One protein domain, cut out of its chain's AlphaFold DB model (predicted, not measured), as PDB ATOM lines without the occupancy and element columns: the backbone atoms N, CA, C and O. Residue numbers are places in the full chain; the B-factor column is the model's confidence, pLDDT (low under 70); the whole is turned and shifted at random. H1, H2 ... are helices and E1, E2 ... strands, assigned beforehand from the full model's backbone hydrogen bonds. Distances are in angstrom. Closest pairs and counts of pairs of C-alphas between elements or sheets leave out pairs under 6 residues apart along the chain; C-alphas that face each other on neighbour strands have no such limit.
ATOM      1  N   TRP A   3    -212.837  45.410  -3.319       88.81
ATOM      2  CA  TRP A   3    -214.056  45.457  -2.520       88.81
ATOM      3  C   TRP A   3    -214.867  44.196  -2.736       88.81
ATOM      4  O   TRP A   3    -215.327  43.914  -3.846       88.81
ATOM      5  N   THR A   4    -215.046  43.454  -1.654       90.81
ATOM      6  CA  THR A   4    -215.925  42.292  -1.610       90.81
ATOM      7  C   THR A   4    -217.319  42.761  -1.234       90.81
ATOM      8  O   THR A   4    -217.523  43.351  -0.176       90.81
ATOM      9  N   MET A   5    -218.281  42.521  -2.118       88.31
ATOM     10  CA  MET A   5    -219.656  42.956  -1.920       88.31
ATOM     11  C   MET A   5    -220.357  42.097  -0.859       88.31
ATOM     12  O   MET A   5    -220.086  40.900  -0.710       88.31
ATOM     13  N   GLY A   6    -221.315  42.699  -0.149       87.06
ATOM     14  CA  GLY A   6    -222.214  41.968   0.744       87.06
ATOM     15  C   GLY A   6    -223.067  40.941  -0.009       87.06
ATOM     16  O   GLY A   6    -223.159  40.971  -1.238       87.06
ATOM     17  N   GLU A   7    -223.705  40.027   0.721       88.06
ATOM     18  CA  GLU A   7    -224.474  38.919   0.132       88.06
ATOM     19  C   GLU A   7    -225.592  39.399  -0.805       88.06
ATOM     20  O   GLU A   7    -225.730  38.875  -1.907       88.06
ATOM     21  N   ILE A   8    -226.345  40.434  -0.412       86.88
ATOM     22  CA  ILE A   8    -227.472  40.949  -1.205       86.88
ATOM     23  C   ILE A   8    -227.015  41.567  -2.531       86.88
ATOM     24  O   ILE A   8    -227.527  41.217  -3.589       86.88
ATOM     25  N   THR A   9    -226.002  42.432  -2.488       86.62
ATOM     26  CA  THR A   9    -225.424  43.067  -3.678       86.62
ATOM     27  C   THR A   9    -224.729  42.037  -4.563       86.62
ATOM     28  O   THR A   9    -224.788  42.121  -5.784       86.62
ATOM     29  N   SER A  10    -224.091  41.032  -3.956       91.81
ATOM     30  CA  SER A  10    -223.489  39.924  -4.694       91.81
ATOM     31  C   SER A  10    -224.538  39.091  -5.416       91.81
ATOM     32  O   SER A  10    -224.323  38.740  -6.568       91.81
ATOM     33  N   ALA A  11    -225.666  38.783  -4.773       92.62
ATOM     34  CA  ALA A  11    -226.737  38.010  -5.391       92.62
ATOM     35  C   ALA A  11    -227.289  38.710  -6.639       92.62
ATOM     36  O   ALA A  11    -227.452  38.055  -7.663       92.62
ATOM     37  N   ASP A  12    -227.496  40.026  -6.569       92.19
ATOM     38  CA  ASP A  12    -227.962  40.848  -7.691       92.19
ATOM     39  C   ASP A  12    -226.962  40.829  -8.864       92.19
ATOM     40  O   ASP A  12    -227.281  40.396  -9.971       92.19
ATOM     41  N   LEU A  13    -225.689  41.147  -8.591       92.50
ATOM     42  CA  LEU A  13    -224.632  41.153  -9.611       92.50
ATOM     43  C   LEU A  13    -224.391  39.771 -10.236       92.50
ATOM     44  O   LEU A  13    -224.111  39.662 -11.431       92.50
ATOM     45  N   LEU A  14    -224.453  38.707  -9.434       92.31
ATOM     46  CA  LEU A  14    -224.251  37.340  -9.911       92.31
ATOM     47  C   LEU A  14    -225.473  36.800 -10.660       92.31
ATOM     48  O   LEU A  14    -225.297  35.965 -11.546       92.31
ATOM     49  N   TYR A  15    -226.680  37.274 -10.341       92.88
ATOM     50  CA  TYR A  15    -227.889  36.964 -11.096       92.88
ATOM     51  C   TYR A  15    -227.805  37.544 -12.510       92.88
ATOM     52  O   TYR A  15    -227.980  36.811 -13.484       92.88
ATOM     53  N   ASP A  16    -227.420  38.817 -12.630       91.44
ATOM     54  CA  ASP A  16    -227.251  39.480 -13.927       91.44
ATOM     55  C   ASP A  16    -226.075  38.919 -14.738       91.44
ATOM     56  O   ASP A  16    -226.097  38.914 -15.973       91.44
ATOM     57  N   ALA A  17    -225.040  38.409 -14.062       90.00
ATOM     58  CA  ALA A  17    -223.936  37.719 -14.722       90.00
ATOM     59  C   ALA A  17    -224.356  36.359 -15.315       90.00
ATOM     60  O   ALA A  17    -223.768  35.924 -16.312       90.00
ATOM     61  N   GLY A  18    -225.347  35.686 -14.721       89.62
ATOM     62  CA  GLY A  18    -225.794  34.351 -15.118       89.62
ATOM     63  C   GLY A  18    -224.639  33.343 -15.217       89.62
ATOM     64  O   GLY A  18    -223.729  33.321 -14.388       89.62
ATOM     65  N   ASP A  19    -224.642  32.536 -16.281       89.00
ATOM     66  CA  ASP A  19    -223.588  31.547 -16.574       89.00
ATOM     67  C   ASP A  19    -222.384  32.138 -17.335       89.00
ATOM     68  O   ASP A  19    -221.517  31.410 -17.837       89.00
ATOM     69  N   ALA A  20    -222.312  33.466 -17.478       89.81
ATOM     70  CA  ALA A  20    -221.234  34.100 -18.218       89.81
ATOM     71  C   ALA A  20    -219.888  33.890 -17.511       89.81
ATOM     72  O   ALA A  20    -219.740  34.094 -16.304       89.81
ATOM     73  N   LYS A  21    -218.858  33.536 -18.287       86.25
ATOM     74  CA  LYS A  21    -217.502  33.367 -17.751       86.25
ATOM     75  C   LYS A  21    -216.937  34.710 -17.261       86.25
ATOM     76  O   LYS A  21    -217.170  35.728 -17.928       86.25
ATOM     77  N   PRO A  22    -216.151  34.731 -16.167       82.38
ATOM     78  CA  PRO A  22    -215.426  35.924 -15.739       82.38
ATOM     79  C   PRO A  22    -214.620  36.544 -16.889       82.38
ATOM     80  O   PRO A  22    -214.045  35.831 -17.711       82.38
ATOM     81  N   GLY A  23    -214.611  37.875 -16.978       84.19
ATOM     82  CA  GLY A  23    -213.927  38.614 -18.050       84.19
ATOM     83  C   GLY A  23    -214.657  38.654 -19.402       84.19
ATOM     84  O   GLY A  23    -214.193  39.327 -20.325       84.19
ATOM     85  N   SER A  24    -215.806  37.985 -19.532       91.56
ATOM     86  CA  SER A  24    -216.676  38.111 -20.708       91.56
ATOM     87  C   SER A  24    -217.254  39.532 -20.852       91.56
ATOM     88  O   SER A  24    -217.227  40.317 -19.899       91.56
ATOM     89  N   PRO A  25    -217.812  39.891 -22.026       93.75
ATOM     90  CA  PRO A  25    -218.444  41.196 -22.228       93.75
ATOM     91  C   PRO A  25    -219.530  41.530 -21.195       93.75
ATOM     92  O   PRO A  25    -219.653  42.689 -20.811       93.75
ATOM     93  N   VAL A  26    -220.260  40.523 -20.701       93.75
ATOM     94  CA  VAL A  26    -221.267  40.678 -19.637       93.75
ATOM     95  C   VAL A  26    -220.615  41.173 -18.345       93.75
ATOM     96  O   VAL A  26    -220.990  42.220 -17.826       93.75
ATOM     97  N   TRP A  27    -219.563  40.493 -17.879       93.06
ATOM     98  CA  TRP A  27    -218.819  40.892 -16.679       93.06
ATOM     99  C   TRP A  27    -218.148  42.261 -16.824       93.06
ATOM    100  O   TRP A  27    -218.093  43.019 -15.860       93.06
ATOM    101  N   LYS A  28    -217.662  42.606 -18.022       93.94
ATOM    102  CA  LYS A  28    -217.101  43.940 -18.298       93.94
ATOM    103  C   LYS A  28    -218.165  45.034 -18.226       93.94
ATOM    104  O   LYS A  28    -217.888  46.100 -17.685       93.94
ATOM    105  N   LYS A  29    -219.370  44.769 -18.739       94.62
ATOM    106  CA  LYS A  29    -220.506  45.692 -18.651       94.62
ATOM    107  C   LYS A  29    -220.925  45.906 -17.193       94.62
ATOM    108  O   LYS A  29    -220.992  47.051 -16.763       94.62
ATOM    109  N   LEU A  30    -221.095  44.828 -16.427       94.50
ATOM    110  CA  LEU A  30    -221.414  44.903 -14.996       94.50
ATOM    111  C   LEU A  30    -220.336  45.658 -14.212       94.50
ATOM    112  O   LEU A  30    -220.642  46.530 -13.405       94.50
ATOM    113  N   ALA A  31    -219.057  45.382 -14.490       94.12
ATOM    114  CA  ALA A  31    -217.952  46.116 -13.880       94.12
ATOM    115  C   ALA A  31    -218.028  47.621 -14.182       94.12
ATOM    116  O   ALA A  31    -217.789  48.425 -13.286       94.12
ATOM    117  N   ALA A  32    -218.375  48.006 -15.414       94.00
ATOM    118  CA  ALA A  32    -218.516  49.406 -15.805       94.00
ATOM    119  C   ALA A  32    -219.710  50.093 -15.120       94.00
ATOM    120  O   ALA A  32    -219.576  51.232 -14.682       94.00
ATOM    121  N   GLU A  33    -220.846  49.406 -14.981       93.38
ATOM    122  CA  GLU A  33    -222.033  49.925 -14.287       93.38
ATOM    123  C   GLU A  33    -221.761  50.149 -12.797       93.38
ATOM    124  O   GLU A  33    -222.002  51.240 -12.277       93.38
ATOM    125  N   VAL A  34    -221.166  49.160 -12.122       92.19
ATOM    126  CA  VAL A  34    -220.742  49.309 -10.723       92.19
ATOM    127  C   VAL A  34    -219.724  50.444 -10.599       92.19
ATOM    128  O   VAL A  34    -219.856  51.297  -9.724       92.19
ATOM    129  N   MET A  35    -218.736  50.509 -11.497       92.38
ATOM    130  CA  MET A  35    -217.708  51.550 -11.463       92.38
ATOM    131  C   MET A  35    -218.271  52.953 -11.695       92.38
ATOM    132  O   MET A  35    -217.800  53.896 -11.066       92.38
ATOM    133  N   ALA A  36    -219.298  53.115 -12.533       91.50
ATOM    134  CA  ALA A  36    -219.957  54.402 -12.737       91.50
ATOM    135  C   ALA A  36    -220.566  54.944 -11.431       91.50
ATOM    136  O   ALA A  36    -220.410  56.127 -11.123       91.50
ATOM    137  N   ASN A  37    -221.179  54.072 -10.625       88.00
ATOM    138  CA  ASN A  37    -221.700  54.448  -9.309       88.00
ATOM    139  C   ASN A  37    -220.573  54.810  -8.336       88.00
ATOM    140  O   ASN A  37    -220.642  55.837  -7.662       88.00
ATOM    141  N   VAL A  38    -219.507  54.005  -8.306       88.44
ATOM    142  CA  VAL A  38    -218.322  54.259  -7.471       88.44
ATOM    143  C   VAL A  38    -217.677  55.604  -7.821       88.44
ATOM    144  O   VAL A  38    -217.346  56.379  -6.928       88.44
ATOM    145  N   LEU A  39    -217.558  55.927  -9.111       88.81
ATOM    146  CA  LEU A  39    -217.059  57.218  -9.591       88.81
ATOM    147  C   LEU A  39    -217.957  58.380  -9.158       88.81
ATOM    148  O   LEU A  39    -217.451  59.397  -8.678       88.81
ATOM    149  N   GLY A  40    -219.279  58.217  -9.283       85.44
ATOM    150  CA  GLY A  40    -220.263  59.211  -8.848       85.44
ATOM    151  C   GLY A  40    -220.190  59.531  -7.353       85.44
ATOM    152  O   GLY A  40    -220.518  60.642  -6.951       85.44
ATOM    153  N   GLN A  41    -219.696  58.588  -6.547       84.06
ATOM    154  CA  GLN A  41    -219.508  58.730  -5.101       84.06
ATOM    155  C   GLN A  41    -218.044  58.967  -4.704       84.06
ATOM    156  O   GLN A  41    -217.637  58.668  -3.583       84.06
ATOM    157  N   HIS A  42    -217.217  59.490  -5.616       87.00
ATOM    158  CA  HIS A  42    -215.801  59.785  -5.361       87.00
ATOM    159  C   HIS A  42    -215.009  58.589  -4.810       87.00
ATOM    160  O   HIS A  42    -214.193  58.724  -3.898       87.00
ATOM    161  N   TYR A  43    -215.248  57.404  -5.371       86.06
ATOM    162  CA  TYR A  43    -214.647  56.143  -4.944       86.06
ATOM    163  C   TYR A  43    -214.920  55.779  -3.486       86.06
ATOM    164  O   TYR A  43    -214.167  54.984  -2.922       86.06
ATOM    165  N   PHE A  44    -215.931  56.388  -2.854       83.88
ATOM    166  CA  PHE A  44    -216.193  56.264  -1.421       83.88
ATOM    167  C   PHE A  44    -214.940  56.503  -0.574       83.88
ATOM    168  O   PHE A  44    -214.815  55.965   0.513       83.88
ATOM    169  N   THR A  45    -213.948  57.223  -1.099       83.81
ATOM    170  CA  THR A  45    -212.598  57.246  -0.543       83.81
ATOM    171  C   THR A  45    -212.093  58.671  -0.509       83.81
ATOM    172  O   THR A  45    -212.212  59.430  -1.470       83.81
ATOM    173  N   GLU A  46    -211.468  59.032   0.602       84.50
ATOM    174  CA  GLU A  46    -210.767  60.289   0.753       84.50
ATOM    175  C   GLU A  46    -209.308  60.050   1.094       84.50
ATOM    176  O   GLU A  46    -208.958  59.203   1.918       84.50
ATOM    177  N   PHE A  47    -208.455  60.858   0.474       82.75
ATOM    178  CA  PHE A  47    -207.041  60.897   0.779       82.75
ATOM    179  C   PHE A  47    -206.657  62.317   1.161       82.75
ATOM    180  O   PHE A  47    -206.962  63.278   0.456       82.75
ATOM    181  N   TRP A  48    -206.007  62.447   2.306       79.12
ATOM    182  CA  TRP A  48    -205.620  63.716   2.889       79.12
ATOM    183  C   TRP A  48    -204.120  63.714   3.135       79.12
ATOM    184  O   TRP A  48    -203.575  62.788   3.739       79.12
ATOM    185  N   HIS A  49    -203.463  64.784   2.713       79.88
ATOM    186  CA  HIS A  49    -202.088  65.086   3.078       79.88
ATOM    187  C   HIS A  49    -202.126  66.241   4.067       79.88
ATOM    188  O   HIS A  49    -202.524  67.355   3.723       79.88
ATOM    189  N   ASN A  50    -201.765  65.976   5.323       76.12
ATOM    190  CA  ASN A  50    -201.927  66.923   6.427       76.12
ATOM    191  C   ASN A  50    -203.389  67.393   6.603       76.12
ATOM    192  O   ASN A  50    -204.173  66.727   7.275       76.12
ATOM    193  N   LYS A  51    -203.757  68.541   6.017       78.88
ATOM    194  CA  LYS A  51    -205.107  69.139   6.057       78.88
ATOM    195  C   LYS A  51    -205.679  69.421   4.667       78.88
ATOM    196  O   LYS A  51    -206.762  69.986   4.562       78.88
ATOM    197  N   GLU A  52    -204.968  69.036   3.613       81.75
ATOM    198  CA  GLU A  52    -205.386  69.256   2.235       81.75
ATOM    199  C   GLU A  52    -205.848  67.941   1.615       81.75
ATOM    200  O   GLU A  52    -205.192  66.901   1.741       81.75
ATOM    201  N   LYS A  53    -207.010  67.981   0.959       84.31
ATOM    202  CA  LYS A  53    -207.568  66.823   0.263       84.31
ATOM    203  C   LYS A  53    -206.780  66.597  -1.024       84.31
ATOM    204  O   LYS A  53    -206.746  67.456  -1.907       84.31
ATOM    205  N   VAL A  54    -206.161  65.430  -1.134       83.62
ATOM    206  CA  VAL A  54    -205.446  64.997  -2.331       83.62
ATOM    207  C   VAL A  54    -206.471  64.492  -3.340       83.62
ATOM    208  O   VAL A  54    -207.351  63.693  -3.019       83.62
ATOM    209  N   LYS A  55    -206.368  64.975  -4.577       88.69
ATOM    210  CA  LYS A  55    -207.270  64.572  -5.658       88.69
ATOM    211  C   LYS A  55    -206.830  63.249  -6.274       88.69
ATOM    212  O   LYS A  55    -205.636  63.021  -6.481       88.69
ATOM    213  N   PHE A  56    -207.806  62.426  -6.633       87.50
ATOM    214  CA  PHE A  56    -207.611  61.234  -7.452       87.50
ATOM    215  C   PHE A  56    -207.696  61.566  -8.941       87.50
ATOM    216  O   PHE A  56    -208.227  62.609  -9.328       87.50
ATOM    217  N   GLY A  57    -207.167  60.672  -9.772       83.31
ATOM    218  CA  GLY A  57    -207.382  60.706 -11.210       83.31
ATOM    219  C   GLY A  57    -208.859  60.512 -11.565       83.31
ATOM    220  O   GLY A  57    -209.630  59.900 -10.821       83.31
ATOM    221  N   ASN A  58    -209.248  61.041 -12.725       81.69
ATOM    222  CA  ASN A  58    -210.647  61.049 -13.163       81.69
ATOM    223  C   ASN A  58    -211.196  59.647 -13.446       81.69
ATOM    224  O   ASN A  58    -212.383  59.420 -13.245       81.69
ATOM    225  N   LEU A  59    -210.352  58.726 -13.918       84.38
ATOM    226  CA  LEU A  59    -210.732  57.339 -14.148       84.38
ATOM    227  C   LEU A  59    -209.654  56.379 -13.639       84.38
ATOM    228  O   LEU A  59    -208.460  56.670 -13.783       84.38
ATOM    229  N   PRO A  60    -210.064  55.218 -13.104       87.75
ATOM    230  CA  PRO A  60    -209.147  54.129 -12.827       87.75
ATOM    231  C   PRO A  60    -208.595  53.584 -14.157       87.75
ATOM    232  O   PRO A  60    -209.379  53.329 -15.076       87.75
ATOM    233  N   PRO A  61    -207.270  53.384 -14.292       84.50
ATOM    234  CA  PRO A  61    -206.685  52.813 -15.507       84.50
ATOM    235  C   PRO A  61    -207.115  51.357 -15.703       84.50
ATOM    236  O   PRO A  61    -207.225  50.882 -16.830       84.50
ATOM    237  N   GLU A  62    -207.393  50.666 -14.598       90.75
ATOM    238  CA  GLU A  62    -207.814  49.277 -14.575       90.75
ATOM    239  C   GLU A  62    -208.919  49.091 -13.542       90.75
ATOM    240  O   GLU A  62    -208.826  49.567 -12.404       90.75
ATOM    241  N   TYR A  63    -209.961  48.375 -13.947       93.38
ATOM    242  CA  TYR A  63    -211.011  47.892 -13.070       93.38
ATOM    243  C   TYR A  63    -211.603  46.595 -13.622       93.38
ATOM    244  O   TYR A  63    -211.532  46.309 -14.818       93.38
ATOM    245  N   GLY A  64    -212.206  45.804 -12.746       92.38
ATOM    246  CA  GLY A  64    -212.830  44.547 -13.106       92.38
ATOM    247  C   GLY A  64    -213.735  44.036 -12.002       92.38
ATOM    248  O   GLY A  64    -213.561  44.350 -10.825       92.38
ATOM    249  N   LEU A  65    -214.704  43.226 -12.404       93.62
ATOM    250  CA  LEU A  65    -215.567  42.490 -11.501       93.62
ATOM    251  C   LEU A  65    -215.234  41.007 -11.641       93.62
ATOM    252  O   LEU A  65    -215.041  40.499 -12.748       93.62
ATOM    253  N   SER A  66    -215.137  40.324 -10.512       92.56
ATOM    254  CA  SER A  66    -214.840  38.897 -10.443       92.56
ATOM    255  C   SER A  66    -215.752  38.218  -9.432       92.56
ATOM    256  O   SER A  66    -216.423  38.876  -8.636       92.56
ATOM    257  N   ARG A  67    -215.791  36.888  -9.478       91.38
ATOM    258  CA  ARG A  67    -216.522  36.073  -8.514       91.38
ATOM    259  C   ARG A  67    -215.533  35.424  -7.560       91.38
ATOM    260  O   ARG A  67    -214.653  34.695  -8.009       91.38
ATOM    261  N   SER A  68    -215.729  35.635  -6.266       88.75
ATOM    262  CA  SER A  68    -215.067  34.874  -5.210       88.75
ATOM    263  C   SER A  68    -216.139  34.119  -4.435       88.75
ATOM    264  O   SER A  68    -216.951  34.721  -3.738       88.75
ATOM    265  N   ASN A  69    -216.203  32.796  -4.602       88.50
ATOM    266  CA  ASN A  69    -217.264  31.954  -4.042       88.50
ATOM    267  C   ASN A  69    -218.681  32.430  -4.439       88.50
ATOM    268  O   ASN A  69    -219.088  32.312  -5.599       88.50
ATOM    269  N   HIS A  70    -219.443  32.944  -3.475       89.19
ATOM    270  CA  HIS A  70    -220.793  33.485  -3.644       89.19
ATOM    271  C   HIS A  70    -220.822  35.021  -3.582       89.19
ATOM    272  O   HIS A  70    -221.897  35.608  -3.555       89.19
ATOM    273  N   GLN A  71    -219.652  35.665  -3.569       92.44
ATOM    274  CA  GLN A  71    -219.525  37.112  -3.499       92.44
ATOM    275  C   GLN A  71    -218.976  37.687  -4.803       92.44
ATOM    276  O   GLN A  71    -218.103  37.106  -5.461       92.44
ATOM    277  N   ALA A  72    -219.496  38.853  -5.171       92.38
ATOM    278  CA  ALA A  72    -218.929  39.668  -6.229       92.38
ATOM    279  C   ALA A  72    -217.773  40.494  -5.653       92.38
ATOM    280  O   ALA A  72    -217.896  41.099  -4.588       92.38
ATOM    281  N   VAL A  73    -216.646  40.517  -6.357       93.38
ATOM    282  CA  VAL A  73    -215.446  41.245  -5.942       93.38
ATOM    283  C   VAL A  73    -215.080  42.251  -7.018       93.38
ATOM    284  O   VAL A  73    -214.695  41.880  -8.133       93.38
ATOM    285  N   LEU A  74    -215.195  43.530  -6.674       92.50
ATOM    286  CA  LEU A  74    -214.795  44.651  -7.509       92.50
ATOM    287  C   LEU A  74    -213.332  44.982  -7.234       92.50
ATOM    288  O   LEU A  74    -212.954  45.285  -6.108       92.50
ATOM    289  N   THR A  75    -212.503  44.958  -8.268       92.56
ATOM    290  CA  THR A  75    -211.087  45.326  -8.180       92.56
ATOM    291  C   THR A  75    -210.840  46.525  -9.073       92.56
ATOM    292  O   THR A  75    -211.278  46.528 -10.218       92.56
ATOM    293  N   PHE A  76    -210.158  47.549  -8.567       91.19
ATOM    294  CA  PHE A  76    -209.798  48.725  -9.357       91.19
ATOM    295  C   PHE A  76    -208.549  49.424  -8.823       91.19
ATOM    296  O   PHE A  76    -208.214  49.349  -7.634       91.19
ATOM    297  N   VAL A  77    -207.859  50.129  -9.714       87.69
ATOM    298  CA  VAL A  77    -206.700  50.964  -9.386       87.69
ATOM    299  C   VAL A  77    -207.168  52.397  -9.172       87.69
ATOM    300  O   VAL A  77    -207.783  52.979 -10.056       87.69
ATOM    301  N   LEU A  78    -206.855  52.981  -8.016       86.12
ATOM    302  CA  LEU A  78    -207.212  54.359  -7.686       86.12
ATOM    303  C   LEU A  78    -205.962  55.255  -7.766       86.12
ATOM    304  O   LEU A  78    -205.225  55.350  -6.781       86.12
ATOM    305  N   PRO A  79    -205.665  55.877  -8.924       84.12
ATOM    306  CA  PRO A  79    -204.478  56.710  -9.070       84.12
ATOM    307  C   PRO A  79    -204.667  58.066  -8.385       84.12
ATOM    308  O   PRO A  79    -205.743  58.663  -8.432       84.12
ATOM    309  N   LEU A  80    -203.596  58.605  -7.802       86.06
ATOM    310  CA  LEU A  80    -203.554  60.008  -7.386       86.06
ATOM    311  C   LEU A  80    -203.391  60.901  -8.622       86.06
ATOM    312  O   LEU A  80    -202.661  60.551  -9.546       86.06
ATOM    313  N   ALA A  81    -204.036  62.067  -8.632       87.00
ATOM    314  CA  ALA A  81    -203.940  63.011  -9.748       87.00
ATOM    315  C   ALA A  81    -202.515  63.556  -9.927       87.00
ATOM    316  O   ALA A  81    -202.096  63.849 -11.042       87.00
ATOM    317  N   HIS A  82    -201.777  63.692  -8.823       82.56
ATOM    318  CA  HIS A  82    -200.398  64.171  -8.814       82.56
ATOM    319  C   HIS A  82    -199.553  63.303  -7.874       82.56
ATOM    320  O   HIS A  82    -200.031  62.986  -6.775       82.56
ATOM    321  N   PRO A  83    -198.306  62.960  -8.253       81.81
ATOM    322  CA  PRO A  83    -197.370  62.270  -7.370       81.81
ATOM    323  C   PRO A  83    -197.217  63.000  -6.032       81.81
ATOM    324  O   PRO A  83    -197.108  64.225  -5.999       81.81
ATOM    325  N   GLN A  84    -197.214  62.246  -4.932       75.69
ATOM    326  CA  GLN A  84    -197.117  62.788  -3.577       75.69
ATOM    327  C   GLN A  84    -195.739  62.487  -2.965       75.69
ATOM    328  O   GLN A  84    -195.227  61.378  -3.137       75.69
ATOM    329  N   PRO A  85    -195.110  63.441  -2.254       74.56
ATOM    330  CA  PRO A  85    -193.820  63.216  -1.609       74.56
ATOM    331  C   PRO A  85    -193.968  62.296  -0.393       74.56
ATOM    332  O   PRO A  85    -194.674  62.612   0.548       74.56
ATOM    333  N   LEU A  86    -193.261  61.169  -0.351       70.75
ATOM    334  CA  LEU A  86    -193.493  60.177   0.709       70.75
ATOM    335  C   LEU A  86    -192.631  60.382   1.973       70.75
ATOM    336  O   LEU A  86    -193.039  60.034   3.078       70.75
ATOM    337  N   LYS A  87    -191.423  60.944   1.836       67.31
ATOM    338  CA  LYS A  87    -190.451  61.043   2.941       67.31
ATOM    339  C   LYS A  87    -190.881  62.058   4.003       67.31
ATOM    340  O   LYS A  87    -191.030  63.237   3.696       67.31
ATOM    341  N   GLY A  88    -191.011  61.602   5.253       61.97
ATOM    342  CA  GLY A  88    -191.315  62.454   6.410       61.97
ATOM    343  C   GLY A  88    -192.734  63.027   6.423       61.97
ATOM    344  O   GLY A  88    -193.009  63.949   7.187       61.97
ATOM    345  N   GLN A  89    -193.624  62.520   5.570       66.56
ATOM    346  CA  GLN A  89    -194.994  63.005   5.449       66.56
ATOM    347  C   GLN A  89    -195.978  62.114   6.210       66.56
ATOM    348  O   GLN A  89    -195.678  60.973   6.565       66.56
ATOM    349  N   THR A  90    -197.161  62.657   6.496       72.38
ATOM    350  CA  THR A  90    -198.273  61.927   7.115       72.38
ATOM    351  C   THR A  90    -199.497  62.038   6.223       72.38
ATOM    352  O   THR A  90    -199.931  63.139   5.873       72.38
ATOM    353  N   TYR A  91    -200.057  60.882   5.883       71.56
ATOM    354  CA  TYR A  91    -201.253  60.775   5.061       71.56
ATOM    355  C   TYR A  91    -202.378  60.130   5.862       71.56
ATOM    356  O   TYR A  91    -202.140  59.245   6.689       71.56
ATOM    357  N   ARG A  92    -203.604  60.584   5.601       76.12
ATOM    358  CA  ARG A  92    -204.828  59.964   6.103       76.12
ATOM    359  C   ARG A  92    -205.631  59.449   4.924       76.12
ATOM    360  O   ARG A  92    -205.903  60.190   3.980       76.12
ATOM    361  N   PHE A  93    -205.990  58.182   5.007       78.62
ATOM    362  CA  PHE A  93    -206.800  57.488   4.024       78.62
ATOM    363  C   PHE A  93    -208.034  56.944   4.735       78.62
ATOM    364  O   PHE A  93    -207.910  56.347   5.804       78.62
ATOM    365  N   SER A  94    -209.206  57.187   4.164       78.38
ATOM    366  CA  SER A  94    -210.482  56.771   4.741       78.38
ATOM    367  C   SER A  94    -211.442  56.371   3.633       78.38
ATOM    368  O   SER A  94    -211.539  57.084   2.632       78.38
ATOM    369  N   THR A  95    -212.186  55.290   3.842       79.69
ATOM    370  CA  THR A  95    -213.265  54.859   2.952       79.69
ATOM    371  C   THR A  95    -214.592  54.930   3.707       79.69
ATOM    372  O   THR A  95    -214.678  54.434   4.828       79.69
ATOM    373  N   PHE A  96    -215.596  55.594   3.134       74.94
ATOM    374  CA  PHE A  96    -216.932  55.729   3.709       74.94
ATOM    375  C   PHE A  96    -218.008  55.915   2.628       74.94
ATOM    376  O   PHE A  96    -217.781  56.581   1.615       74.94
ATOM    377  N   ASP A  97    -219.200  55.377   2.892       75.38
ATOM    378  CA  ASP A  97    -220.425  55.707   2.162       75.38
ATOM    379  C   ASP A  97    -221.097  56.928   2.816       75.38
ATOM    380  O   ASP A  97    -221.375  56.895   4.017       75.38
ATOM    381  N   PRO A  98    -221.342  58.037   2.087       66.50
ATOM    382  CA  PRO A  98    -222.106  59.159   2.629       66.50
ATOM    383  C   PRO A  98    -223.572  58.795   2.911       66.50
ATOM    384  O   PRO A  98    -224.259  59.546   3.608       66.50
ATOM    385  N   THR A  99    -224.071  57.686   2.355       62.75
ATOM    386  CA  THR A  99    -225.415  57.180   2.630       62.75
ATOM    387  C   THR A  99    -225.405  56.141   3.753       62.75
ATOM    388  O   THR A  99    -224.419  55.461   3.999       62.75
ATOM    389  N   TYR A 100    -226.523  56.003   4.467       56.31
ATOM    390  CA  TYR A 100    -226.620  55.103   5.624       56.31
ATOM    391  C   TYR A 100    -226.867  53.630   5.252       56.31
ATOM    392  O   TYR A 100    -227.222  52.835   6.122       56.31
ATOM    393  N   PHE A 101    -226.774  53.266   3.971       64.19
ATOM    394  CA  PHE A 101    -227.230  51.959   3.490       64.19
ATOM    395  C   PHE A 101    -226.115  50.918   3.395       64.19
ATOM    396  O   PHE A 101    -226.420  49.724   3.431       64.19
ATOM    397  N   VAL A 102    -224.850  51.338   3.294       69.81
ATOM    398  CA  VAL A 102    -223.716  50.429   3.104       69.81
ATOM    399  C   VAL A 102    -222.695  50.604   4.224       69.81
ATOM    400  O   VAL A 102    -222.200  51.700   4.468       69.81
ATOM    401  N   ASP A 103    -222.359  49.498   4.890       75.62
ATOM    402  CA  ASP A 103    -221.224  49.435   5.810       75.62
ATOM    403  C   ASP A 103    -219.961  49.058   5.029       75.62
ATOM    404  O   ASP A 103    -219.928  48.038   4.335       75.62
ATOM    405  N   MET A 104    -218.930  49.895   5.124       76.00
ATOM    406  CA  MET A 104    -217.638  49.679   4.478       76.00
ATOM    407  C   MET A 104    -216.568  49.576   5.557       76.00
ATOM    408  O   MET A 104    -216.360  50.513   6.324       76.00
ATOM    409  N   SER A 105    -215.873  48.442   5.608       77.25
ATOM    410  CA  SER A 105    -214.840  48.199   6.612       77.25
ATOM    411  C   SER A 105    -213.668  47.386   6.073       77.25
ATOM    412  O   SER A 105    -213.791  46.655   5.091       77.25
ATOM    413  N   TYR A 106    -212.523  47.544   6.738       75.25
ATOM    414  CA  TYR A 106    -211.366  46.660   6.619       75.25
ATOM    415  C   TYR A 106    -211.482  45.605   7.716       75.25
ATOM    416  O   TYR A 106    -211.687  45.950   8.883       75.25
TER     417      TYR A 106
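This is residues 3 to 106 of the 349 residues of an uncharacterized protein of Beauveria bassiana D1-5 (UniProt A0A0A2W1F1). The domain is an elongated body of two lobes: in one, helices H1 and H2 form a V over one face of the strand hairpin E3 and E4, and in the other, E2, E1 and E5 form a small sheet with no helix on it. The lobes are joined by the tight link from H2 to E1, by residues 55 to 62 and by the long link of residues 77 to 89, while residues 96 to 106 make a loop after E5. The printed part has 104 residues, in the order H1, H2, E1, E2, E3, E4, E5; both sheets, E2 - E1 - E5 and E3 - E4, are antiparallel, and the class is mixed, helices and strands. It is only just loose, close to compact, with a radius of gyration of the C-alphas of 15.6 A and spans of 50 by 29 by 22 A.

H1 covers residues 7 to 17, 14.9 A from C-alpha 7 at (-224.474, 38.919, 0.132) to its last C-alpha. H2, residues 25 to 40, is 22.5 A long. E1 is residues 45 to 49, 13.6 A, with C-alpha 45 at (-212.598, 57.246, -0.543), and E2 is residues 52 to 54, 6.2 A. E3, residues 63 to 68, measures 15.7 A and E4, residues 71 to 76, measures 16.2 A. E5, residues 90 to 95, is 17.1 A long and ends at C-alpha 95 at (-213.265, 54.859, 2.952).

H1 and H2 are a helical hairpin; H2 touches H1 with residues 26 to 30 alone, opposite ways at a steep tilt of 44 degrees, and the closest C-alphas, those of Ala 17 and Val 26, are 6.3 A apart. In both helices every O i to N i+4 pair is within hydrogen-bond range. The closest C-alphas of H1 and E4 are those of Ser 10 and Ala 72, 4.8 A apart. Those of H2 and E3 are Ala 31 and Leu 65, 4.9 A. E3 and E4 are an antiparallel hairpin, with N 66 and O 73 at 2.9 A and N 73 and O 66 at 2.8 A. Residues 3 to 4 pair antiparallel with residues 73 to 74 of E4. E1 and E2 are a hairpin, with N 54 and O 47 at 2.8 A. E1, the inner strand, is antiparallel to E5 at 169 degrees, with N 48 and O 92 at 2.8 A. E4 and E5 are apart, as are E2 and E3.

The two C-alphas farthest apart, those of Asp 19 and Gly 88, are 50.2 A apart, while those of Trp 3 and Tyr 106 are 9.6 A apart. The printed part has no cut. The link from E4 to E5, 13 residues, is long. The mean pLDDT of the printed part is 84.7, and residues 87 to 89 and 98 to 102 are under 70.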